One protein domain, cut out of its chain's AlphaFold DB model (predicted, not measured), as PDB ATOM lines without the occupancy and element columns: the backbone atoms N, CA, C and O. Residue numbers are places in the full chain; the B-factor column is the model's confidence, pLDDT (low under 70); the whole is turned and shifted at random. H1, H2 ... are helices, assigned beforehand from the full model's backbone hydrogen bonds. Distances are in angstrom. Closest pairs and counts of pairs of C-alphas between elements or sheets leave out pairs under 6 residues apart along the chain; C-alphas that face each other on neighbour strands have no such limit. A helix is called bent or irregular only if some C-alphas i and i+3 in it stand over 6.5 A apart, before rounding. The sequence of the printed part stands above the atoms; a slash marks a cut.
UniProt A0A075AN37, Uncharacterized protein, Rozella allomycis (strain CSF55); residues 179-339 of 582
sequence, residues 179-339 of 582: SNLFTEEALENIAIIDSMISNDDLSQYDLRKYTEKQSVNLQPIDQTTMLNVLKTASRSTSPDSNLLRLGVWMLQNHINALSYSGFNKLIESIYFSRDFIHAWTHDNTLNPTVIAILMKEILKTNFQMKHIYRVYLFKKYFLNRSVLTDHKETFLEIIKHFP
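AT A GLANCE: This is residues 179 to 339 of the 582 residues of an uncharacterized protein of Rozella allomycis (strain CSF55) (UniProt A0A075AN37). The printed part winds back and forth in stacked turns as a short solenoid with two rows of helices: H1, H3, H5 and H7 run one way, and H2, H4, H6 and H9 run the opposite way in the other row. The turns are best packed around H3, H4 and H6 and looser at the H1 and H2 end; the short H8 makes the corner between H7 and H9, and residues 276 to 282 stick out as a loop. H3 to H7 form an up-and-down bundle, each helix running against the one before it. The printed part has 161 residues, with nine named helices, H1 to H9 in chain order, and no named strand: the class is all helix. It is compact, with a radius of gyration of the C-alphas of 16.2 A, and spans 48 by 32 by 31 A, only just elongated.

HOW THE PARTS SIT: H1, residues 181 to 197, and H2, residues 204 to 216, are near each other. With residues 190 to 197 alone, H1 touches H3, residues 223 to 234, the same way at a shallow tilt of 18 degrees; the closest C-alphas, of Ile 197 and Val 229, are 6.4 A apart. H3 forms a helical hairpin with H4, residues 242 to 257, where the closest C-alphas, of Ala 233 and Leu 244, are 4.5 A apart. H2 only just touches H4, with 3 pairs of C-alphas within 8 A; the closest, of Gln 204 and Asn 242, are 6.4 A apart. H5, residues 260 to 271, touches H3 with the C-alphas of Leu 227 and Leu 266 closest, at 6.7 A. The hub is H6, residues 288 to 301, which touches five helices, among them H4, at 16 degrees, a shallow tilt, with the C-alphas of Val 248 and Leu 294 closest, at 6.3 A. H7, residues 307 to 319, touches H5 at a steep tilt of 41 degrees; the closest C-alphas, of Tyr 271 and Tyr 309, are 7.3 A apart. H8, residues 321 to 325, touches H6, with the C-alphas of Thr 289 and Val 323 closest, at 5.5 A. H9, residues 328 to 336, touches H6 with the C-alphas of Lys 296 and Ile 334 closest, at 5.3 A. Every O i to N i+4 pair is within hydrogen-bond range in H1, H3, H5, H7 and H8; the counts are 8 of 9 in H2, 10 of 12 in H4, 7 of 10 in H6 and 4 of 5 in H9.

IN THESE COORDINATES: H1 begins at C-alpha 181, (-19.080, 25.782, -24.076), and is 24.5 A long. H4, 20.6 A, is irregular, with C-alphas 253 and 256 8.5 A apart, and has a kink of 55 degrees near residue 251. H6 is 20.3 A long, and H9 ends at C-alpha 336, (-19.530, -14.464, -17.251).

THE WHOLE: The two C-alphas farthest apart, of Ser 179 and Thr 325, are 51.5 A apart. The printed part has no cut. The H5 to H6 link, residues 272 to 287, is long. The mean pLDDT of the printed part is 86.3; residue 179 and residues 272 to 285 are under 70.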
ATOM      1  N   SER A 179     -16.269  30.594 -18.205       62.59
ATOM      2  CA  SER A 179     -17.138  29.545 -18.757       62.59
ATOM      3  C   SER A 179     -16.632  29.118 -20.136       62.59
ATOM      4  O   SER A 179     -16.181  29.937 -20.937       62.59
ATOM      5  N   ASN A 180     -16.642  27.812 -20.396       71.56
ATOM      6  CA  ASN A 180     -16.414  27.259 -21.727       71.56
ATOM      7  C   ASN A 180     -17.677  26.516 -22.185       71.56
ATOM      8  O   ASN A 180     -18.463  26.055 -21.355       71.56
ATOM      9  N   LEU A 181     -17.869  26.384 -23.500       76.31
ATOM     10  CA  LEU A 181     -19.080  25.782 -24.076       76.31
ATOM     11  C   LEU A 181     -19.386  24.396 -23.480       76.31
ATOM     12  O   LEU A 181     -20.527  24.085 -23.169       76.31
ATOM     13  N   PHE A 182     -18.349  23.595 -23.227       80.69
ATOM     14  CA  PHE A 182     -18.497  22.282 -22.606       80.69
ATOM     15  C   PHE A 182     -19.080  22.341 -21.189       80.69
ATOM     16  O   PHE A 182     -19.930  21.524 -20.843       80.69
ATOM     17  N   THR A 183     -18.629  23.282 -20.351       81.44
ATOM     18  CA  THR A 183     -19.185  23.460 -19.001       81.44
ATOM     19  C   THR A 183     -20.649  23.880 -19.040       81.44
ATOM     20  O   THR A 183     -21.433  23.392 -18.232       81.44
ATOM     21  N   GLU A 184     -21.030  24.733 -19.991       84.62
ATOM     22  CA  GLU A 184     -22.412  25.190 -20.154       84.62
ATOM     23  C   GLU A 184     -23.320  24.042 -20.615       84.62
ATOM     24  O   GLU A 184     -24.339  23.776 -19.977       84.62
ATOM     25  N   GLU A 185     -22.905  23.289 -21.639       88.62
ATOM     26  CA  GLU A 185     -23.632  22.109 -22.124       88.62
ATOM     27  C   GLU A 185     -23.770  21.024 -21.047       88.62
ATOM     28  O   GLU A 185     -24.835  20.417 -20.912       88.62
ATOM     29  N   ALA A 186     -22.716  20.792 -20.255       89.94
ATOM     30  CA  ALA A 186     -22.753  19.840 -19.149       89.94
ATOM     31  C   ALA A 186     -23.763  20.261 -18.079       89.94
ATOM     32  O   ALA A 186     -24.563  19.440 -17.641       89.94
ATOM     33  N   LEU A 187     -23.746  21.530 -17.658       90.38
ATOM     34  CA  LEU A 187     -24.659  22.033 -16.631       90.38
ATOM     35  C   LEU A 187     -26.121  22.014 -17.091       90.38
ATOM     36  O   LEU A 187     -26.988  21.637 -16.304       90.38
ATOM     37  N   GLU A 188     -26.398  22.375 -18.349       92.06
ATOM     38  CA  GLU A 188     -27.750  22.277 -18.916       92.06
ATOM     39  C   GLU A 188     -28.242  20.824 -18.881       92.06
ATOM     40  O   GLU A 188     -29.343  20.546 -18.401       92.06
ATOM     41  N   ASN A 189     -27.411  19.882 -19.336       95.00
ATOM     42  CA  ASN A 189     -27.770  18.469 -19.359       95.00
ATOM     43  C   ASN A 189     -27.962  17.902 -17.943       95.00
ATOM     44  O   ASN A 189     -28.941  17.202 -17.692       95.00
ATOM     45  N   ILE A 190     -27.081  18.249 -16.999       95.06
ATOM     46  CA  ILE A 190     -27.194  17.854 -15.588       95.06
ATOM     47  C   ILE A 190     -28.521  18.343 -14.997       95.06
ATOM     48  O   ILE A 190     -29.237  17.546 -14.399       95.06
ATOM     49  N   ALA A 191     -28.901  19.603 -15.226       94.62
ATOM     50  CA  ALA A 191     -30.164  20.146 -14.726       94.62
ATOM     51  C   ALA A 191     -31.392  19.411 -15.298       94.62
ATOM     52  O   ALA A 191     -32.355  19.147 -14.573       94.62
ATOM     53  N   ILE A 192     -31.355  19.040 -16.584       95.44
ATOM     54  CA  ILE A 192     -32.413  18.240 -17.218       95.44
ATOM     55  C   ILE A 192     -32.502  16.857 -16.562       95.44
ATOM     56  O   ILE A 192     -33.592  16.425 -16.185       95.44
ATOM     57  N   ILE A 193     -31.367  16.175 -16.395       96.44
ATOM     58  CA  ILE A 193     -31.307  14.843 -15.783       96.44
ATOM     59  C   ILE A 193     -31.806  14.887 -14.337       96.44
ATOM     60  O   ILE A 193     -32.632  14.057 -13.960       96.44
ATOM     61  N   ASP A 194     -31.355  15.861 -13.547       94.69
ATOM     62  CA  ASP A 194     -31.756  16.036 -12.148       94.69
ATOM     63  C   ASP A 194     -33.271  16.256 -12.025       94.69
ATOM     64  O   ASP A 194     -33.922  15.670 -11.155       94.69
ATOM     65  N   SER A 195     -33.861  17.023 -12.948       94.69
ATOM     66  CA  SER A 195     -35.313  17.180 -13.030       94.69
ATOM     67  C   SER A 195     -36.023  15.871 -13.389       94.69
ATOM     68  O   SER A 195     -37.092  15.605 -12.843       94.69
ATOM     69  N   MET A 196     -35.457  15.053 -14.285       95.12
ATOM     70  CA  MET A 196     -36.041  13.763 -14.677       95.12
ATOM     71  C   MET A 196     -36.003  12.740 -13.539       95.12
ATOM     72  O   MET A 196     -36.987  12.036 -13.333       95.12
ATOM     73  N   ILE A 197     -34.895  12.648 -12.795       94.44
ATOM     74  CA  ILE A 197     -34.750  11.670 -11.701       94.44
ATOM     75  C   ILE A 197     -35.454  12.088 -10.408       94.44
ATOM     76  O   ILE A 197     -35.629  11.253  -9.527       94.44
ATOM     77  N   SER A 198     -35.835  13.361 -10.288       91.19
ATOM     78  CA  SER A 198     -36.667  13.859  -9.185       91.19
ATOM     79  C   SER A 198     -38.159  13.574  -9.393       91.19
ATOM     80  O   SER A 198     -38.949  13.782  -8.477       91.19
ATOM     81  N   ASN A 199     -38.557  13.130 -10.590       87.81
ATOM     82  CA  ASN A 199     -39.924  12.734 -10.898       87.81
ATOM     83  C   ASN A 199     -40.078  11.215 -10.733       87.81
ATOM     84  O   ASN A 199     -39.581  10.447 -11.559       87.81
ATOM     85  N   ASP A 200     -40.790  10.797  -9.684       76.31
ATOM     86  CA  ASP A 200     -41.043   9.381  -9.381       76.31
ATOM     87  C   ASP A 200     -41.758   8.650 -10.537       76.31
ATOM     88  O   ASP A 200     -41.488   7.474 -10.787       76.31
ATOM     89  N   ASP A 201     -42.578   9.375 -11.310       81.50
ATOM     90  CA  ASP A 201     -43.312   8.886 -12.481       81.50
ATOM     91  C   ASP A 201     -42.766   9.501 -13.783       81.50
ATOM     92  O   ASP A 201     -43.495  10.115 -14.572       81.50
ATOM     93  N   LEU A 202     -41.458   9.349 -14.033       91.94
ATOM     94  CA  LEU A 202     -40.836   9.780 -15.290       91.94
ATOM     95  C   LEU A 202     -41.621   9.243 -16.500       91.94
ATOM     96  O   LEU A 202     -41.689   8.032 -16.736       91.94
ATOM     97  N   SER A 203     -42.194  10.146 -17.299       93.81
ATOM     98  CA  SER A 203     -43.044   9.763 -18.424       93.81
ATOM     99  C   SER A 203     -42.231   9.142 -19.566       93.81
ATOM    100  O   SER A 203     -41.078   9.502 -19.823       93.81
ATOM    101  N   GLN A 204     -42.849   8.216 -20.307       94.12
ATOM    102  CA  GLN A 204     -42.206   7.614 -21.479       94.12
ATOM    103  C   GLN A 204     -41.933   8.664 -22.568       94.12
ATOM    104  O   GLN A 204     -40.950   8.549 -23.299       94.12
ATOM    105  N   TYR A 205     -42.787   9.687 -22.670       95.50
ATOM    106  CA  TYR A 205     -42.623  10.784 -23.620       95.50
ATOM    107  C   TYR A 205     -41.378  11.621 -23.307       95.50
ATOM    108  O   TYR A 205     -40.572  11.854 -24.206       95.50
ATOM    109  N   ASP A 206     -41.177  12.007 -22.044       94.44
ATOM    110  CA  ASP A 206     -40.023  12.820 -21.639       94.44
ATOM    111  C   ASP A 206     -38.715  12.049 -21.799       94.44
ATOM    112  O   ASP A 206     -37.751  12.575 -22.358       94.44
ATOM    113  N   LEU A 207     -38.697  10.771 -21.401       95.81
ATOM    114  CA  LEU A 207     -37.543   9.899 -21.616       95.81
ATOM    115  C   LEU A 207     -37.211   9.761 -23.108       95.81
ATOM    116  O   LEU A 207     -36.048   9.864 -23.506       95.81
ATOM    117  N   ARG A 208     -38.225   9.546 -23.951       96.12
ATOM    118  CA  ARG A 208     -38.037   9.424 -25.398       96.12
ATOM    119  C   ARG A 208     -37.513  10.724 -26.003       96.12
ATOM    120  O   ARG A 208     -36.524  10.695 -26.723       96.12
ATOM    121  N   LYS A 209     -38.110  11.863 -25.653       95.50
ATOM    122  CA  LYS A 209     -37.666  13.184 -26.112       95.50
ATOM    123  C   LYS A 209     -36.218  13.470 -25.705       95.50
ATOM    124  O   LYS A 209     -35.444  13.979 -26.515       95.50
ATOM    125  N   TYR A 210     -35.845  13.135 -24.469       96.12
ATOM    126  CA  TYR A 210     -34.476  13.283 -23.983       96.12
ATOM    127  C   TYR A 210     -33.500  12.413 -24.784       96.12
ATOM    128  O   TYR A 210     -32.540  12.925 -25.354       96.12
ATOM    129  N   THR A 211     -33.776  11.113 -24.889       95.75
ATOM    130  CA  THR A 211     -32.895  10.162 -25.588       95.75
ATOM    131  C   THR A 211     -32.776  10.451 -27.088       95.75
ATOM    132  O   THR A 211     -31.682  10.335 -27.638       95.75
ATOM    133  N   GLU A 212     -33.843  10.914 -27.747       94.31
ATOM    134  CA  GLU A 212     -33.803  11.374 -29.142       94.31
ATOM    135  C   GLU A 212     -32.917  12.623 -29.300       94.31
ATOM    136  O   GLU A 212     -32.059  12.638 -30.185       94.31
ATOM    137  N   LYS A 213     -33.023  13.629 -28.415       94.12
ATOM    138  CA  LYS A 213     -32.124  14.806 -28.423       94.12
ATOM    139  C   LYS A 213     -30.656  14.388 -28.247       94.12
ATOM    140  O   LYS A 213     -29.800  14.821 -29.019       94.12
ATOM    141  N   GLN A 214     -30.376  13.514 -27.281       93.94
ATOM    142  CA  GLN A 214     -29.016  13.049 -26.979       93.94
ATOM    143  C   GLN A 214     -28.419  12.142 -28.068       93.94
ATOM    144  O   GLN A 214     -27.202  12.053 -28.192       93.94
ATOM    145  N   SER A 215     -29.252  11.492 -28.890       89.25
ATOM    146  CA  SER A 215     -28.774  10.679 -30.018       89.25
ATOM    147  C   SER A 215     -28.130  11.507 -31.137       89.25
ATOM    148  O   SER A 215     -27.308  10.989 -31.891       89.25
ATOM    149  N   VAL A 216     -28.491  12.792 -31.238       88.69
ATOM    150  CA  VAL A 216     -27.963  13.724 -32.245       88.69
ATOM    151  C   VAL A 216     -26.725  14.443 -31.720       88.69
ATOM    152  O   VAL A 216     -25.733  14.565 -32.434       88.69
ATOM    153  N   ASN A 217     -26.784  14.912 -30.473       87.50
ATOM    154  CA  ASN A 217     -25.667  15.553 -29.794       87.50
ATOM    155  C   ASN A 217     -25.587  15.033 -28.358       87.50
ATOM    156  O   ASN A 217     -26.368  15.459 -27.507       87.50
ATOM    157  N   LEU A 218     -24.666  14.096 -28.113       90.88
ATOM    158  CA  LEU A 218     -24.474  13.500 -26.796       90.88
ATOM    159  C   LEU A 218     -23.786  14.511 -25.877       90.88
ATOM    160  O   LEU A 218     -22.568  14.690 -25.927       90.88
ATOM    161  N   GLN A 219     -24.578  15.168 -25.041       91.88
ATOM    162  CA  GLN A 219     -24.089  16.178 -24.117       91.88
ATOM    163  C   GLN A 219     -23.331  15.519 -22.955       91.88
ATOM    164  O   GLN A 219     -23.719  14.450 -22.475       91.88
ATOM    165  N   PRO A 220     -22.247  16.141 -22.469       90.50
ATOM    166  CA  PRO A 220     -21.480  15.614 -21.348       90.50
ATOM    167  C   PRO A 220     -22.299  15.580 -20.051       90.50
ATOM    168  O   PRO A 220     -23.277  16.307 -19.878       90.50
ATOM    169  N   ILE A 221     -21.858  14.736 -19.119       93.50
ATOM    170  CA  ILE A 221     -22.351  14.669 -17.736       93.50
ATOM    171  C   ILE A 221     -21.156  14.672 -16.778       93.50
ATOM    172  O   ILE A 221     -20.009  14.638 -17.223       93.50
ATOM    173  N   ASP A 222     -21.396  14.689 -15.470       93.44
ATOM    174  CA  ASP A 222     -20.362  14.412 -14.474       93.44
ATOM    175  C   ASP A 222     -20.606  13.076 -13.750       93.44
ATOM    176  O   ASP A 222     -21.652  12.429 -13.893       93.44
ATOM    177  N   GLN A 223     -19.611  12.626 -12.983       93.12
ATOM    178  CA  GLN A 223     -19.721  11.386 -12.217       93.12
ATOM    179  C   GLN A 223     -20.816  11.459 -11.142       93.12
ATOM    180  O   GLN A 223     -21.439  10.444 -10.828       93.12
ATOM    181  N   THR A 224     -21.031  12.625 -10.537       94.44
ATOM    182  CA  THR A 224     -22.008  12.798  -9.455       94.44
ATOM    183  C   THR A 224     -23.428  12.581  -9.971       94.44
ATOM    184  O   THR A 224     -24.170  11.788  -9.388       94.44
ATOM    185  N   THR A 225     -23.773  13.184 -11.105       95.50
ATOM    186  CA  THR A 225     -25.039  12.982 -11.810       95.50
ATOM    187  C   THR A 225     -25.189  11.533 -12.256       95.50
ATOM    188  O   THR A 225     -26.218  10.924 -11.968       95.50
ATOM    189  N   MET A 226     -24.151  10.924 -12.845       95.75
ATOM    190  CA  MET A 226     -24.172   9.497 -13.200       95.75
ATOM    191  C   MET A 226     -24.513   8.615 -11.987       95.75
ATOM    192  O   MET A 226     -25.394   7.759 -12.050       95.75
ATOM    193  N   LEU A 227     -23.866   8.847 -10.841       95.25
ATOM    194  CA  LEU A 227     -24.143   8.096  -9.614       95.25
ATOM    195  C   LEU A 227     -25.555   8.331  -9.077       95.25
ATOM    196  O   LEU A 227     -26.166   7.383  -8.583       95.25
ATOM    197  N   ASN A 228     -26.069   9.557  -9.151       94.12
ATOM    198  CA  ASN A 228     -27.425   9.876  -8.708       94.12
ATOM    199  C   ASN A 228     -28.464   9.162  -9.573       94.12
ATOM    200  O   ASN A 228     -29.335   8.492  -9.021       94.12
ATOM    201  N   VAL A 229     -28.312   9.192 -10.902       95.62
ATOM    202  CA  VAL A 229     -29.195   8.453 -11.817       95.62
ATOM    203  C   VAL A 229     -29.186   6.964 -11.490       95.62
ATOM    204  O   VAL A 229     -30.249   6.368 -11.335       95.62
ATOM    205  N   LEU A 230     -28.008   6.351 -11.334       95.50
ATOM    206  CA  LEU A 230     -27.906   4.914 -11.063       95.50
ATOM    207  C   LEU A 230     -28.476   4.521  -9.698       95.50
ATOM    208  O   LEU A 230     -29.109   3.472  -9.580       95.50
ATOM    209  N   LYS A 231     -28.303   5.363  -8.676       91.94
ATOM    210  CA  LYS A 231     -28.928   5.161  -7.363       91.94
ATOM    211  C   LYS A 231     -30.447   5.236  -7.455       91.94
ATOM    212  O   LYS A 231     -31.111   4.351  -6.919       91.94
ATOM    213  N   THR A 232     -30.993   6.228  -8.152       91.56
ATOM    214  CA  THR A 232     -32.442   6.361  -8.342       91.56
ATOM    215  C   THR A 232     -32.997   5.193  -9.158       91.56
ATOM    216  O   THR A 232     -33.948   4.545  -8.731       91.56
ATOM    217  N   ALA A 233     -32.340   4.831 -10.262       92.75
ATOM    218  CA  ALA A 233     -32.699   3.676 -11.082       92.75
ATOM    219  C   ALA A 233     -32.679   2.359 -10.286       92.75
ATOM    220  O   ALA A 233     -33.563   1.524 -10.443       92.75
ATOM    221  N   SER A 234     -31.702   2.174  -9.389       90.88
ATOM    222  CA  SER A 234     -31.605   0.957  -8.568       90.88
ATOM    223  C   SER A 234     -32.793   0.765  -7.624       90.88
ATOM    224  O   SER A 234     -33.099  -0.367  -7.256       90.88
ATOM    225  N   ARG A 235     -33.481   1.858  -7.269       88.19
ATOM    226  CA  ARG A 235     -34.653   1.873  -6.384       88.19
ATOM    227  C   ARG A 235     -35.970   1.658  -7.125       88.19
ATOM    228  O   ARG A 235     -37.020   1.653  -6.489       88.19
ATOM    229  N   SER A 236     -35.943   1.486  -8.447       89.56
ATOM    230  CA  SER A 236     -37.154   1.174  -9.201       89.56
ATOM    231  C   SER A 236     -37.795  -0.126  -8.704       89.56
ATOM    232  O   SER A 236     -37.118  -1.109  -8.399       89.56
ATOM    233  N   THR A 237     -39.124  -0.139  -8.653       87.44
ATOM    234  CA  THR A 237     -39.912  -1.291  -8.188       87.44
ATOM    235  C   THR A 237     -40.198  -2.303  -9.297       87.44
ATOM    236  O   THR A 237     -40.528  -3.449  -8.998       87.44
ATOM    237  N   SER A 238     -40.039  -1.914 -10.567       88.88
ATOM    238  CA  SER A 238     -40.355  -2.727 -11.747       88.88
ATOM    239  C   SER A 238     -39.235  -2.679 -12.799       88.88
ATOM    240  O   SER A 238     -38.650  -1.608 -13.004       88.88
ATOM    241  N   PRO A 239     -38.961  -3.796 -13.510       90.00
ATOM    242  CA  PRO A 239     -38.028  -3.829 -14.641       90.00
ATOM    243  C   PRO A 239     -38.464  -2.956 -15.833       90.00
ATOM    244  O   PRO A 239     -37.638  -2.637 -16.685       90.00
ATOM    245  N   ASP A 240     -39.727  -2.530 -15.886       90.62
ATOM    246  CA  ASP A 240     -40.250  -1.664 -16.950       90.62
ATOM    247  C   ASP A 240     -40.183  -0.165 -16.632       90.62
ATOM    248  O   ASP A 240     -40.588   0.657 -17.457       90.62
ATOM    249  N   SER A 241     -39.658   0.214 -15.461       93.38
ATOM    250  CA  SER A 241     -39.575   1.617 -15.048       93.38
ATOM    251  C   SER A 241     -38.761   2.467 -16.031       93.38
ATOM    252  O   SER A 241     -37.653   2.105 -16.438       93.38
ATOM    253  N   ASN A 242     -39.271   3.655 -16.361       96.12
ATOM    254  CA  ASN A 242     -38.544   4.623 -17.183       96.12
ATOM    255  C   ASN A 242     -37.280   5.149 -16.487       96.12
ATOM    256  O   ASN A 242     -36.306   5.455 -17.172       96.12
ATOM    257  N   LEU A 243     -37.240   5.187 -15.149       95.31
ATOM    258  CA  LEU A 243     -36.024   5.533 -14.401       95.31
ATOM    259  C   LEU A 243     -34.937   4.467 -14.584       95.31
ATOM    260  O   LEU A 243     -33.772   4.801 -14.807       95.31
ATOM    261  N   LEU A 244     -35.311   3.184 -14.580       95.56
ATOM    262  CA  LEU A 244     -34.389   2.098 -14.912       95.56
ATOM    263  C   LEU A 244     -33.894   2.206 -16.359       95.56
ATOM    264  O   LEU A 244     -32.693   2.090 -16.607       95.56
ATOM    265  N   ARG A 245     -34.793   2.476 -17.314       96.38
ATOM    266  CA  ARG A 245     -34.429   2.669 -18.730       96.38
ATOM    267  C   ARG A 245     -33.465   3.842 -18.917       96.38
ATOM    268  O   ARG A 245     -32.507   3.707 -19.674       96.38
ATOM    269  N   LEU A 246     -33.665   4.944 -18.191       96.94
ATOM    270  CA  LEU A 246     -32.726   6.068 -18.157       96.94
ATOM    271  C   LEU A 246     -31.358   5.633 -17.614       96.94
ATOM    272  O   LEU A 246     -30.344   5.914 -18.243       96.94
ATOM    273  N   GLY A 247     -31.315   4.905 -16.494       96.62
ATOM    274  CA  GLY A 247     -30.062   4.399 -15.920       96.62
ATOM    275  C   GLY A 247     -29.292   3.462 -16.858       96.62
ATOM    276  O   GLY A 247     -28.078   3.595 -17.008       96.62
ATOM    277  N   VAL A 248     -29.994   2.556 -17.545       97.06
ATOM    278  CA  VAL A 248     -29.409   1.684 -18.579       97.06
ATOM    279  C   VAL A 248     -28.876   2.505 -19.751       97.06
ATOM    280  O   VAL A 248     -27.744   2.290 -20.181       97.06
ATOM    281  N   TRP A 249     -29.649   3.477 -20.241       96.75
ATOM    282  CA  TRP A 249     -29.221   4.356 -21.328       96.75
ATOM    283  C   TRP A 249     -27.972   5.165 -20.945       96.75
ATOM    284  O   TRP A 249     -27.032   5.258 -21.738       96.75
ATOM    285  N   MET A 250     -27.906   5.674 -19.709       95.94
ATOM    286  CA  MET A 250     -26.728   6.376 -19.189       95.94
ATOM    287  C   MET A 250     -25.498   5.470 -19.156       95.94
ATOM    288  O   MET A 250     -24.418   5.892 -19.556       95.94
ATOM    289  N   LEU A 251     -25.637   4.207 -18.746       95.31
ATOM    290  CA  LEU A 251     -24.525   3.252 -18.799       95.31
ATOM    291  C   LEU A 251     -24.088   2.964 -20.232       95.31
ATOM    292  O   LEU A 251     -22.898   2.854 -20.481       95.31
ATOM    293  N   GLN A 252     -25.009   2.882 -21.187       94.25
ATOM    294  CA  GLN A 252     -24.662   2.590 -22.578       94.25
ATOM    295  C   GLN A 252     -23.921   3.744 -23.269       94.25
ATOM    296  O   GLN A 252     -23.070   3.485 -24.119       94.25
ATOM    297  N   ASN A 253     -24.198   4.995 -22.889       93.25
ATOM    298  CA  ASN A 253     -23.648   6.180 -23.561       93.25
ATOM    299  C   ASN A 253     -22.550   6.893 -22.754       93.25
ATOM    300  O   ASN A 253     -21.648   7.502 -23.328       93.25
ATOM    301  N   HIS A 254     -22.570   6.768 -21.426       93.12
ATOM    302  CA  HIS A 254     -21.670   7.462 -20.504       93.12
ATOM    303  C   HIS A 254     -20.958   6.513 -19.530       93.12
ATOM    304  O   HIS A 254     -20.601   6.927 -18.429       93.12
ATOM    305  N   ILE A 255     -20.696   5.249 -19.899       91.12
ATOM    306  CA  ILE A 255     -20.037   4.278 -18.996       91.12
ATOM    307  C   ILE A 255     -18.733   4.808 -18.381       91.12
ATOM    308  O   ILE A 255     -18.440   4.554 -17.216       91.12
ATOM    309  N   ASN A 256     -17.976   5.595 -19.149       90.19
ATOM    310  CA  ASN A 256     -16.717   6.184 -18.713       90.19
ATOM    311  C   ASN A 256     -16.900   7.281 -17.650       90.19
ATOM    312  O   ASN A 256     -15.922   7.633 -17.010       90.19
ATOM    313  N   ALA A 257     -18.108   7.802 -17.415       91.38
ATOM    314  CA  ALA A 257     -18.376   8.719 -16.303       91.38
ATOM    315  C   ALA A 257     -18.316   8.012 -14.940       91.38
ATOM    316  O   ALA A 257     -18.143   8.656 -13.905       91.38
ATOM    317  N   LEU A 258     -18.444   6.682 -14.919       91.06
ATOM    318  CA  LEU A 258     -18.355   5.879 -13.709       91.06
ATOM    319  C   LEU A 258     -16.896   5.469 -13.456       91.06
ATOM    320  O   LEU A 258     -16.404   4.510 -14.045       91.06
ATOM    321  N   SER A 259     -16.194   6.165 -12.557       89.62
ATOM    322  CA  SER A 259     -14.854   5.735 -12.123       89.62
ATOM    323  C   SER A 259     -14.896   4.516 -11.196       89.62
ATOM    324  O   SER A 259     -15.945   4.136 -10.674       89.62
ATOM    325  N   TYR A 260     -13.724   3.954 -10.888       87.44
ATOM    326  CA  TYR A 260     -13.587   2.868  -9.912       87.44
ATOM    327  C   TYR A 260     -14.108   3.250  -8.511       87.44
ATOM    328  O   TYR A 260     -14.721   2.435  -7.817       87.44
ATOM    329  N   SER A 261     -13.894   4.498  -8.071       86.69
ATOM    330  CA  SER A 261     -14.408   4.971  -6.778       86.69
ATOM    331  C   SER A 261     -15.926   5.156  -6.821       86.69
ATOM    332  O   SER A 261     -16.612   4.767  -5.875       86.69
ATOM    333  N   GLY A 262     -16.458   5.668  -7.935       89.31
ATOM    334  CA  GLY A 262     -17.894   5.770  -8.184       89.31
ATOM    335  C   GLY A 262     -18.574   4.402  -8.198       89.31
ATOM    336  O   GLY A 262     -19.567   4.208  -7.502       89.31
ATOM    337  N   PHE A 263     -17.996   3.429  -8.900       91.25
ATOM    338  CA  PHE A 263     -18.451   2.041  -8.903       91.25
ATOM    339  C   PHE A 263     -18.535   1.478  -7.481       91.25
ATOM    340  O   PHE A 263     -19.590   0.992  -7.084       91.25
ATOM    341  N   ASN A 264     -17.479   1.611  -6.672       87.75
ATOM    342  CA  ASN A 264     -17.517   1.132  -5.287       87.75
ATOM    343  C   ASN A 264     -18.595   1.837  -4.457       87.75
ATOM    344  O   ASN A 264     -19.346   1.156  -3.767       87.75
ATOM    345  N   LYS A 265     -18.729   3.168  -4.570       88.44
ATOM    346  CA  LYS A 265     -19.796   3.932  -3.900       88.44
ATOM    347  C   LYS A 265     -21.192   3.457  -4.323       88.44
ATOM    348  O   LYS A 265     -22.093   3.404  -3.488       88.44
ATOM    349  N   LEU A 266     -21.387   3.123  -5.599       90.12
ATOM    350  CA  LEU A 266     -22.652   2.607  -6.120       90.12
ATOM    351  C   LEU A 266     -22.958   1.217  -5.553       90.12
ATOM    352  O   LEU A 266     -24.033   1.025  -4.989       90.12
ATOM    353  N   ILE A 267     -22.011   0.280  -5.634       88.38
ATOM    354  CA  ILE A 267     -22.166  -1.069  -5.074       88.38
ATOM    355  C   ILE A 267     -22.423  -0.991  -3.565       88.38
ATOM    356  O   ILE A 267     -23.363  -1.606  -3.068       88.38
ATOM    357  N   GLU A 268     -21.670  -0.171  -2.833       83.44
ATOM    358  CA  GLU A 268     -21.918   0.076  -1.411       83.44
ATOM    359  C   GLU A 268     -23.319   0.648  -1.168       83.44
ATOM    360  O   GLU A 268     -23.989   0.211  -0.244       83.44
ATOM    361  N   SER A 269     -23.822   1.552  -2.012       81.50
ATOM    362  CA  SER A 269     -25.183   2.079  -1.849       81.50
ATOM    363  C   SER A 269     -26.294   1.067  -2.150       81.50
ATOM    364  O   SER A 269     -27.348   1.140  -1.527       81.50
ATOM    365  N   ILE A 270     -26.058   0.113  -3.059       79.62
ATOM    366  CA  ILE A 270     -27.009  -0.961  -3.392       79.62
ATOM    367  C   ILE A 270     -27.058  -2.019  -2.276       79.62
ATOM    368  O   ILE A 270     -28.111  -2.606  -2.024       79.62
ATOM    369  N   TYR A 271     -25.926  -2.280  -1.610       71.25
ATOM    370  CA  TYR A 271     -25.803  -3.384  -0.648       71.25
ATOM    371  C   TYR A 271     -25.680  -2.969   0.821       71.25
ATOM    372  O   TYR A 271     -25.908  -3.815   1.671       71.25
ATOM    373  N   PHE A 272     -25.325  -1.724   1.140       63.84
ATOM    374  CA  PHE A 272     -25.008  -1.260   2.501       63.84
ATOM    375  C   PHE A 272     -25.626   0.107   2.823       63.84
ATOM    376  O   PHE A 272     -25.017   0.912   3.535       63.84
ATOM    377  N   SER A 273     -26.837   0.406   2.339       53.31
ATOM    378  CA  SER A 273     -27.589   1.522   2.926       53.31
ATOM    379  C   SER A 273     -27.662   1.331   4.452       53.31
ATOM    380  O   SER A 273     -27.765   0.203   4.930       53.31
ATOM    381  N   ARG A 274     -27.490   2.432   5.204       43.69
ATOM    382  CA  ARG A 274     -27.077   2.517   6.627       43.69
ATOM    383  C   ARG A 274     -27.845   1.660   7.653       43.69
ATOM    384  O   ARG A 274     -27.387   1.569   8.786       43.69
ATOM    385  N   ASP A 275     -28.913   0.979   7.268       44.28
ATOM    386  CA  ASP A 275     -29.716   0.086   8.114       44.28
ATOM    387  C   ASP A 275     -29.101  -1.325   8.282       44.28
ATOM    388  O   ASP A 275     -29.630  -2.194   8.979       44.28
ATOM    389  N   PHE A 276     -27.931  -1.570   7.681       39.22
ATOM    390  CA  PHE A 276     -27.374  -2.914   7.489       39.22
ATOM    391  C   PHE A 276     -26.817  -3.626   8.734       39.22
ATOM    392  O   PHE A 276     -26.557  -4.827   8.677       39.22
ATOM    393  N   ILE A 277     -26.653  -2.947   9.874       42.62
ATOM    394  CA  ILE A 277     -26.281  -3.642  11.124       42.62
ATOM    395  C   ILE A 277     -27.504  -4.342  11.754       42.62
ATOM    396  O   ILE A 277     -27.329  -5.289  12.516       42.62
ATOM    397  N   HIS A 278     -28.735  -3.981  11.361       36.47
ATOM    398  CA  HIS A 278     -29.962  -4.621  11.857       36.47
ATOM    399  C   HIS A 278     -30.674  -5.535  10.839       36.47
ATOM    400  O   HIS A 278     -31.530  -6.324  11.231       36.47
ATOM    401  N   ALA A 279     -30.294  -5.509   9.558       37.00
ATOM    402  CA  ALA A 279     -31.027  -6.158   8.464       37.00
ATOM    403  C   ALA A 279     -30.432  -7.500   7.979       37.00
ATOM    404  O   ALA A 279     -30.409  -7.783   6.783       37.00
ATOM    405  N   TRP A 280     -30.006  -8.385   8.889       41.88
ATOM    406  CA  TRP A 280     -29.890  -9.819   8.539       41.88
ATOM    407  C   TRP A 280     -31.259 -10.474   8.297       41.88
ATOM    408  O   TRP A 280     -31.352 -11.621   7.868       41.88
ATOM    409  N   THR A 281     -32.326  -9.723   8.549       40.41
ATOM    410  CA  THR A 281     -33.705 -10.171   8.533       40.41
ATOM    411  C   THR A 281     -34.583  -9.019   8.014       40.41
ATOM    412  O   THR A 281     -34.836  -8.079   8.756       40.41
ATOM    413  N   HIS A 282     -35.068  -9.111   6.768       38.38
ATOM    414  CA  HIS A 282     -36.322  -8.498   6.271       38.38
ATOM    415  C   HIS A 282     -36.365  -7.137   5.546       38.38
ATOM    416  O   HIS A 282     -37.439  -6.864   5.008       38.38
ATOM    417  N   ASP A 283     -35.308  -6.320   5.403       42.00
ATOM    418  CA  ASP A 283     -35.480  -5.055   4.648       42.00
ATOM    419  C   ASP A 283     -35.264  -5.212   3.126       42.00
ATOM    420  O   ASP A 283     -34.155  -5.199   2.583       42.00
ATOM    421  N   ASN A 284     -36.390  -5.460   2.458       50.44
ATOM    422  CA  ASN A 284     -36.577  -6.016   1.119       50.44
ATOM    423  C   ASN A 284     -36.872  -4.924   0.065       50.44
ATOM    424  O   ASN A 284     -37.700  -5.115  -0.821       50.44
ATOM    425  N   THR A 285     -36.260  -3.742   0.164       60.44
ATOM    426  CA  THR A 285     -36.711  -2.567  -0.615       60.44
ATOM    427  C   THR A 285     -36.239  -2.514  -2.071       60.44
ATOM    428  O   THR A 285     -36.843  -1.806  -2.871       60.44
ATOM    429  N   LEU A 286     -35.194  -3.257  -2.457       75.88
ATOM    430  CA  LEU A 286     -34.672  -3.247  -3.834       75.88
ATOM    431  C   LEU A 286     -35.122  -4.479  -4.622       75.88
ATOM    432  O   LEU A 286     -34.865  -5.609  -4.203       75.88
ATOM    433  N   ASN A 287     -35.708  -4.263  -5.802       86.31
ATOM    434  CA  ASN A 287     -36.131  -5.338  -6.698       86.31
ATOM    435  C   ASN A 287     -34.900  -6.044  -7.324       86.31
ATOM    436  O   ASN A 287     -34.160  -5.417  -8.086       86.31
ATOM    437  N   PRO A 288     -34.667  -7.350  -7.069       88.25
ATOM    438  CA  PRO A 288     -33.491  -8.058  -7.582       88.25
ATOM    439  C   PRO A 288     -33.378  -8.080  -9.110       88.25
ATOM    440  O   PRO A 288     -32.263  -8.042  -9.630       88.25
ATOM    441  N   THR A 289     -34.500  -8.085  -9.833       91.44
ATOM    442  CA  THR A 289     -34.518  -8.029 -11.300       91.44
ATOM    443  C   THR A 289     -34.008  -6.683 -11.810       91.44
ATOM    444  O   THR A 289     -33.172  -6.642 -12.711       91.44
ATOM    445  N   VAL A 290     -34.438  -5.581 -11.189       91.94
ATOM    446  CA  VAL A 290     -33.951  -4.224 -11.496       91.94
ATOM    447  C   VAL A 290     -32.439  -4.141 -11.283       91.94
ATOM    448  O   VAL A 290     -31.705  -3.682 -12.160       91.94
ATOM    449  N   ILE A 291     -31.953  -4.671 -10.155       92.06
ATOM    450  CA  ILE A 291     -30.516  -4.726  -9.868       92.06
ATOM    451  C   ILE A 291     -29.777  -5.597 -10.890       92.06
ATOM    452  O   ILE A 291     -28.687  -5.223 -11.306       92.06
ATOM    453  N   ALA A 292     -30.334  -6.728 -11.331       93.38
ATOM    454  CA  ALA A 292     -29.727  -7.568 -12.372       93.38
ATOM    455  C   ALA A 292     -29.571  -6.828 -13.706       93.38
ATOM    456  O   ALA A 292     -28.490  -6.855 -14.296       93.38
ATOM    457  N   ILE A 293     -30.604  -6.107 -14.144       94.75
ATOM    458  CA  ILE A 293     -30.564  -5.320 -15.383       94.75
ATOM    459  C   ILE A 293     -29.464  -4.249 -15.311       94.75
ATOM    460  O   ILE A 293     -28.652  -4.148 -16.230       94.75
ATOM    461  N   LEU A 294     -29.378  -3.501 -14.204       94.00
ATOM    462  CA  LEU A 294     -28.307  -2.517 -14.010       94.00
ATOM    463  C   LEU A 294     -26.928  -3.174 -13.930       94.00
ATOM    464  O   LEU A 294     -25.989  -2.716 -14.579       94.00
ATOM    465  N   MET A 295     -26.783  -4.248 -13.151       93.81
ATOM    466  CA  MET A 295     -25.486  -4.889 -12.937       93.81
ATOM    467  C   MET A 295     -24.910  -5.482 -14.219       93.81
ATOM    468  O   MET A 295     -23.703  -5.374 -14.427       93.81
ATOM    469  N   LYS A 296     -25.745  -6.040 -15.102       94.25
ATOM    470  CA  LYS A 296     -25.326  -6.493 -16.436       94.25
ATOM    471  C   LYS A 296     -24.607  -5.386 -17.217       94.25
ATOM    472  O   LYS A 296     -23.593  -5.643 -17.859       94.25
ATOM    473  N   GLU A 297     -25.101  -4.156 -17.144       94.69
ATOM    474  CA  GLU A 297     -24.497  -3.013 -17.832       94.69
ATOM    475  C   GLU A 297     -23.283  -2.458 -17.070       94.69
ATOM    476  O   GLU A 297     -22.233  -2.224 -17.668       94.69
ATOM    477  N   ILE A 298     -23.371  -2.332 -15.743       93.06
ATOM    478  CA  ILE A 298     -22.273  -1.844 -14.889       93.06
ATOM    479  C   ILE A 298     -21.024  -2.729 -15.025       93.06
ATOM    480  O   ILE A 298     -19.901  -2.219 -15.055       93.06
ATOM    481  N   LEU A 299     -21.181  -4.052 -15.121       91.25
ATOM    482  CA  LEU A 299     -20.052  -4.988 -15.191       91.25
ATOM    483  C   LEU A 299     -19.252  -4.896 -16.498       91.25
ATOM    484  O   LEU A 299     -18.109  -5.355 -16.531       91.25
ATOM    485  N   LYS A 300     -19.766  -4.217 -17.533       90.56
ATOM    486  CA  LYS A 300     -18.999  -3.895 -18.752       90.56
ATOM    487  C   LYS A 300     -17.812  -2.964 -18.483       90.56
ATOM    488  O   LYS A 300     -16.887  -2.921 -19.289       90.56
ATOM    489  N   THR A 301     -17.794  -2.273 -17.337       85.56
ATOM    490  CA  THR A 301     -16.616  -1.526 -16.858       85.56
ATOM    491  C   THR A 301     -15.406  -2.423 -16.598       85.56
ATOM    492  O   THR A 301     -14.283  -1.931 -16.600       85.56
ATOM    493  N   ASN A 302     -15.610  -3.727 -16.365       85.50
ATOM    494  CA  ASN A 302     -14.588  -4.688 -15.938       85.50
ATOM    495  C   ASN A 302     -13.869  -4.313 -14.629       85.50
ATOM    496  O   ASN A 302     -12.777  -4.812 -14.352       85.50
ATOM    497  N   PHE A 303     -14.468  -3.452 -13.803       86.94
ATOM    498  CA  PHE A 303     -13.920  -3.148 -12.488       86.94
ATOM    499  C   PHE A 303     -14.055  -4.333 -11.536       86.94
ATOM    500  O   PHE A 303     -15.049  -5.061 -11.525       86.94
ATOM    501  N   GLN A 304     -13.041  -4.512 -10.694       85.19
ATOM    502  CA  GLN A 304     -13.026  -5.595  -9.728       85.19
ATOM    503  C   GLN A 304     -13.999  -5.312  -8.577       85.19
ATOM    504  O   GLN A 304     -13.857  -4.357  -7.816       85.19
ATOM    505  N   MET A 305     -14.970  -6.204  -8.395       86.62
ATOM    506  CA  MET A 305     -15.880  -6.168  -7.252       86.62
ATOM    507  C   MET A 305     -15.271  -6.908  -6.054       86.62
ATOM    508  O   MET A 305     -14.751  -8.013  -6.217       86.62
ATOM    509  N   LYS A 306     -15.354  -6.352  -4.835       86.31
ATOM    510  CA  LYS A 306     -14.891  -7.037  -3.609       86.31
ATOM    511  C   LYS A 306     -15.666  -8.342  -3.386       86.31
ATOM    512  O   LYS A 306     -16.869  -8.391  -3.624       86.31
ATOM    513  N   HIS A 307     -14.992  -9.371  -2.861       86.50
ATOM    514  CA  HIS A 307     -15.578 -10.702  -2.634       86.50
ATOM    515  C   HIS A 307     -16.902 -10.650  -1.856       86.50
ATOM    516  O   HIS A 307     -17.891 -11.225  -2.293       86.50
ATOM    517  N   ILE A 308     -16.947  -9.882  -0.764       85.69
ATOM    518  CA  ILE A 308     -18.148  -9.746   0.068       85.69
ATOM    519  C   ILE A 308     -19.363  -9.206  -0.710       85.69
ATOM    520  O   ILE A 308     -20.476  -9.680  -0.514       85.69
ATOM    521  N   TYR A 309     -19.162  -8.280  -1.653       86.56
ATOM    522  CA  TYR A 309     -20.252  -7.740  -2.476       86.56
ATOM    523  C   TYR A 309     -20.772  -8.772  -3.475       86.56
ATOM    524  O   TYR A 309     -21.976  -8.855  -3.695       86.56
ATOM    525  N   ARG A 310     -19.880  -9.607  -4.023       88.75
ATOM    526  CA  ARG A 310     -20.261 -10.713  -4.911       88.75
ATOM    527  C   ARG A 310     -21.118 -11.739  -4.172       88.75
ATOM    528  O   ARG A 310     -22.146 -12.154  -4.693       88.75
ATOM    529  N   VAL A 311     -20.745 -12.085  -2.936       87.69
ATOM    530  CA  VAL A 311     -21.545 -12.971  -2.072       87.69
ATOM    531  C   VAL A 311     -22.968 -12.428  -1.903       87.69
ATOM    532  O   VAL A 311     -23.928 -13.158  -2.135       87.69
ATOM    533  N   TYR A 312     -23.119 -11.148  -1.546       85.19
ATOM    534  CA  TYR A 312     -24.439 -10.540  -1.341       85.19
ATOM    535  C   TYR A 312     -25.272 -10.446  -2.624       85.19
ATOM    536  O   TYR A 312     -26.459 -10.774  -2.605       85.19
ATOM    537  N   LEU A 313     -24.650 -10.041  -3.733       87.75
ATOM    538  CA  LEU A 313     -25.260  -9.992  -5.062       87.75
ATOM    539  C   LEU A 313     -25.874 -11.348  -5.434       87.75
ATOM    540  O   LEU A 313     -27.071 -11.441  -5.707       87.75
ATOM    541  N   PHE A 314     -25.071 -12.413  -5.397       90.06
ATOM    542  CA  PHE A 314     -25.519 -13.727  -5.847       90.06
ATOM    543  C   PHE A 314     -26.500 -14.390  -4.888       90.06
ATOM    544  O   PHE A 314     -27.445 -15.016  -5.360       90.06
ATOM    545  N   LYS A 315     -26.369 -14.182  -3.571       87.44
ATOM    546  CA  LYS A 315     -27.401 -14.610  -2.614       87.44
ATOM    547  C   LYS A 315     -28.765 -14.009  -2.944       87.44
ATOM    548  O   LYS A 315     -29.748 -14.742  -3.022       87.44
ATOM    549  N   LYS A 316     -28.831 -12.698  -3.214       85.62
ATOM    550  CA  LYS A 316     -30.093 -12.040  -3.600       85.62
ATOM    551  C   LYS A 316     -30.674 -12.611  -4.893       85.62
ATOM    552  O   LYS A 316     -31.880 -12.826  -4.967       85.62
ATOM    553  N   TYR A 317     -29.842 -12.877  -5.898       90.19
ATOM    554  CA  TYR A 317     -30.312 -13.480  -7.148       90.19
ATOM    555  C   TYR A 317     -30.788 -14.915  -6.960       90.19
ATOM    556  O   TYR A 317     -31.800 -15.293  -7.539       90.19
ATOM    557  N   PHE A 318     -30.115 -15.703  -6.122       89.75
ATOM    558  CA  PHE A 318     -30.496 -17.096  -5.894       89.75
ATOM    559  C   PHE A 318     -31.792 -17.208  -5.097       89.75
ATOM    560  O   PHE A 318     -32.518 -18.178  -5.255       89.75
ATOM    561  N   LEU A 319     -32.138 -16.216  -4.284       84.44
ATOM    562  CA  LEU A 319     -33.426 -16.183  -3.592       84.44
ATOM    563  C   LEU A 319     -34.573 -15.646  -4.466       84.44
ATOM    564  O   LEU A 319     -35.734 -15.770  -4.085       84.44
ATOM    565  N   ASN A 320     -34.285 -15.072  -5.640       86.19
ATOM    566  CA  ASN A 320     -35.299 -14.481  -6.510       86.19
ATOM    567  C   ASN A 320     -35.597 -15.365  -7.730       86.19
ATOM    568  O   ASN A 320     -34.793 -15.479  -8.655       86.19
ATOM    569  N   ARG A 321     -36.803 -15.945  -7.764       85.00
ATOM    570  CA  ARG A 321     -37.237 -16.812  -8.868       85.00
ATOM    571  C   ARG A 321     -37.240 -16.093 -10.219       85.00
ATOM    572  O   ARG A 321     -36.738 -16.665 -11.177       85.00
ATOM    573  N   SER A 322     -37.728 -14.852 -10.284       87.50
ATOM    574  CA  SER A 322     -37.853 -14.100 -11.542       87.50
ATOM    575  C   SER A 322     -36.499 -13.850 -12.217       87.50
ATOM    576  O   SER A 322     -36.372 -14.015 -13.429       87.50
ATOM    577  N   VAL A 323     -35.447 -13.559 -11.441       90.62
ATOM    578  CA  VAL A 323     -34.079 -13.421 -11.978       90.62
ATOM    579  C   VAL A 323     -33.600 -14.718 -12.636       90.62
ATOM    580  O   VAL A 323     -32.972 -14.680 -13.691       90.62
ATOM    581  N   LEU A 324     -33.893 -15.867 -12.026       92.12
ATOM    582  CA  LEU A 324     -33.418 -17.167 -12.501       92.12
ATOM    583  C   LEU A 324     -34.291 -17.760 -13.617       92.12
ATOM    584  O   LEU A 324     -33.788 -18.532 -14.426       92.12
ATOM    585  N   THR A 325     -35.584 -17.446 -13.672       89.69
ATOM    586  CA  THR A 325     -36.496 -18.012 -14.679       89.69
ATOM    587  C   THR A 325     -36.763 -17.046 -15.820       89.69
ATOM    588  O   THR A 325     -36.487 -17.379 -16.971       89.69
ATOM    589  N   ASP A 326     -37.253 -15.852 -15.504       90.88
ATOM    590  CA  ASP A 326     -37.792 -14.903 -16.484       90.88
ATOM    591  C   ASP A 326     -36.675 -14.056 -17.105       90.88
ATOM    592  O   ASP A 326     -36.762 -13.638 -18.256       90.88
ATOM    593  N   HIS A 327     -35.590 -13.849 -16.353       91.12
ATOM    594  CA  HIS A 327     -34.416 -13.075 -16.763       91.12
ATOM    595  C   HIS A 327     -33.125 -13.905 -16.754       91.12
ATOM    596  O   HIS A 327     -32.032 -13.386 -16.489       91.12
ATOM    597  N   LYS A 328     -33.232 -15.201 -17.071       93.19
ATOM    598  CA  LYS A 328     -32.100 -16.135 -17.039       93.19
ATOM    599  C   LYS A 328     -30.933 -15.693 -17.926       93.19
ATOM    600  O   LYS A 328     -29.785 -15.875 -17.533       93.19
ATOM    601  N   GLU A 329     -31.179 -15.086 -19.092       93.69
ATOM    602  CA  GLU A 329     -30.112 -14.603 -19.979       93.69
ATOM    603  C   GLU A 329     -29.308 -13.481 -19.313       93.69
ATOM    604  O   GLU A 329     -28.079 -13.496 -19.358       93.69
ATOM    605  N   THR A 330     -29.986 -12.558 -18.623       93.44
ATOM    606  CA  THR A 330     -29.340 -11.498 -17.838       93.44
ATOM    607  C   THR A 330     -28.465 -12.098 -16.744       93.44
ATOM    608  O   THR A 330     -27.306 -11.711 -16.601       93.44
ATOM    609  N   PHE A 331     -28.979 -13.087 -16.007       93.69
ATOM    610  CA  PHE A 331     -28.197 -13.802 -15.001       93.69
ATOM    611  C   PHE A 331     -26.958 -14.485 -15.609       93.69
ATOM    612  O   PHE A 331     -25.849 -14.317 -15.096       93.69
ATOM    613  N   LEU A 332     -27.125 -15.202 -16.727       91.62
ATOM    614  CA  LEU A 332     -26.044 -15.898 -17.433       91.62
ATOM    615  C   LEU A 332     -24.983 -14.942 -18.002       91.62
ATOM    616  O   LEU A 332     -23.817 -15.316 -18.118       91.62
ATOM    617  N   GLU A 333     -25.350 -13.718 -18.370       91.69
ATOM    618  CA  GLU A 333     -24.388 -12.689 -18.764       91.69
ATOM    619  C   GLU A 333     -23.602 -12.145 -17.569       91.69
ATOM    620  O   GLU A 333     -22.380 -12.043 -17.647       91.69
ATOM    621  N   ILE A 334     -24.267 -11.877 -16.440       92.62
ATOM    622  CA  ILE A 334     -23.614 -11.383 -15.217       92.62
ATOM    623  C   ILE A 334     -22.533 -12.356 -14.746       92.62
ATOM    624  O   ILE A 334     -21.401 -11.946 -14.491       92.62
ATOM    625  N   ILE A 335     -22.846 -13.651 -14.655       89.88
ATOM    626  CA  ILE A 335     -21.890 -14.657 -14.167       89.88
ATOM    627  C   ILE A 335     -20.634 -14.757 -15.045       89.88
ATOM    628  O   ILE A 335     -19.561 -15.042 -14.515       89.88
ATOM    629  N   LYS A 336     -20.706 -14.452 -16.352       87.62
ATOM    630  CA  LYS A 336     -19.530 -14.464 -17.251       87.62
ATOM    631  C   LYS A 336     -18.465 -13.444 -16.855       87.62
ATOM    632  O   LYS A 336     -17.297 -13.651 -17.175       87.62
ATOM    633  N   HIS A 337     -18.834 -12.389 -16.130       88.62
ATOM    634  CA  HIS A 337     -17.876 -11.436 -15.563       88.62
ATOM    635  C   HIS A 337     -17.139 -11.985 -14.327       88.62
ATOM    636  O   HIS A 337     -16.176 -11.376 -13.865       88.62
ATOM    637  N   PHE A 338     -17.537 -13.156 -13.814       87.31
ATOM    638  CA  PHE A 338     -16.974 -13.796 -12.624       87.31
ATOM    639  C   PHE A 338     -16.486 -15.237 -12.880       87.31
ATOM    640  O   PHE A 338     -16.830 -16.157 -12.135       87.31
ATOM    641  N   PRO A 339     -15.621 -15.474 -13.885       81.81
ATOM    642  CA  PRO A 339     -15.207 -16.828 -14.271       81.81
ATOM    643  C   PRO A 339     -14.406 -17.565 -13.182       81.81
ATOM    644  O   PRO A 339     -14.296 -18.786 -13.214       81.81
TER     645      PRO A 339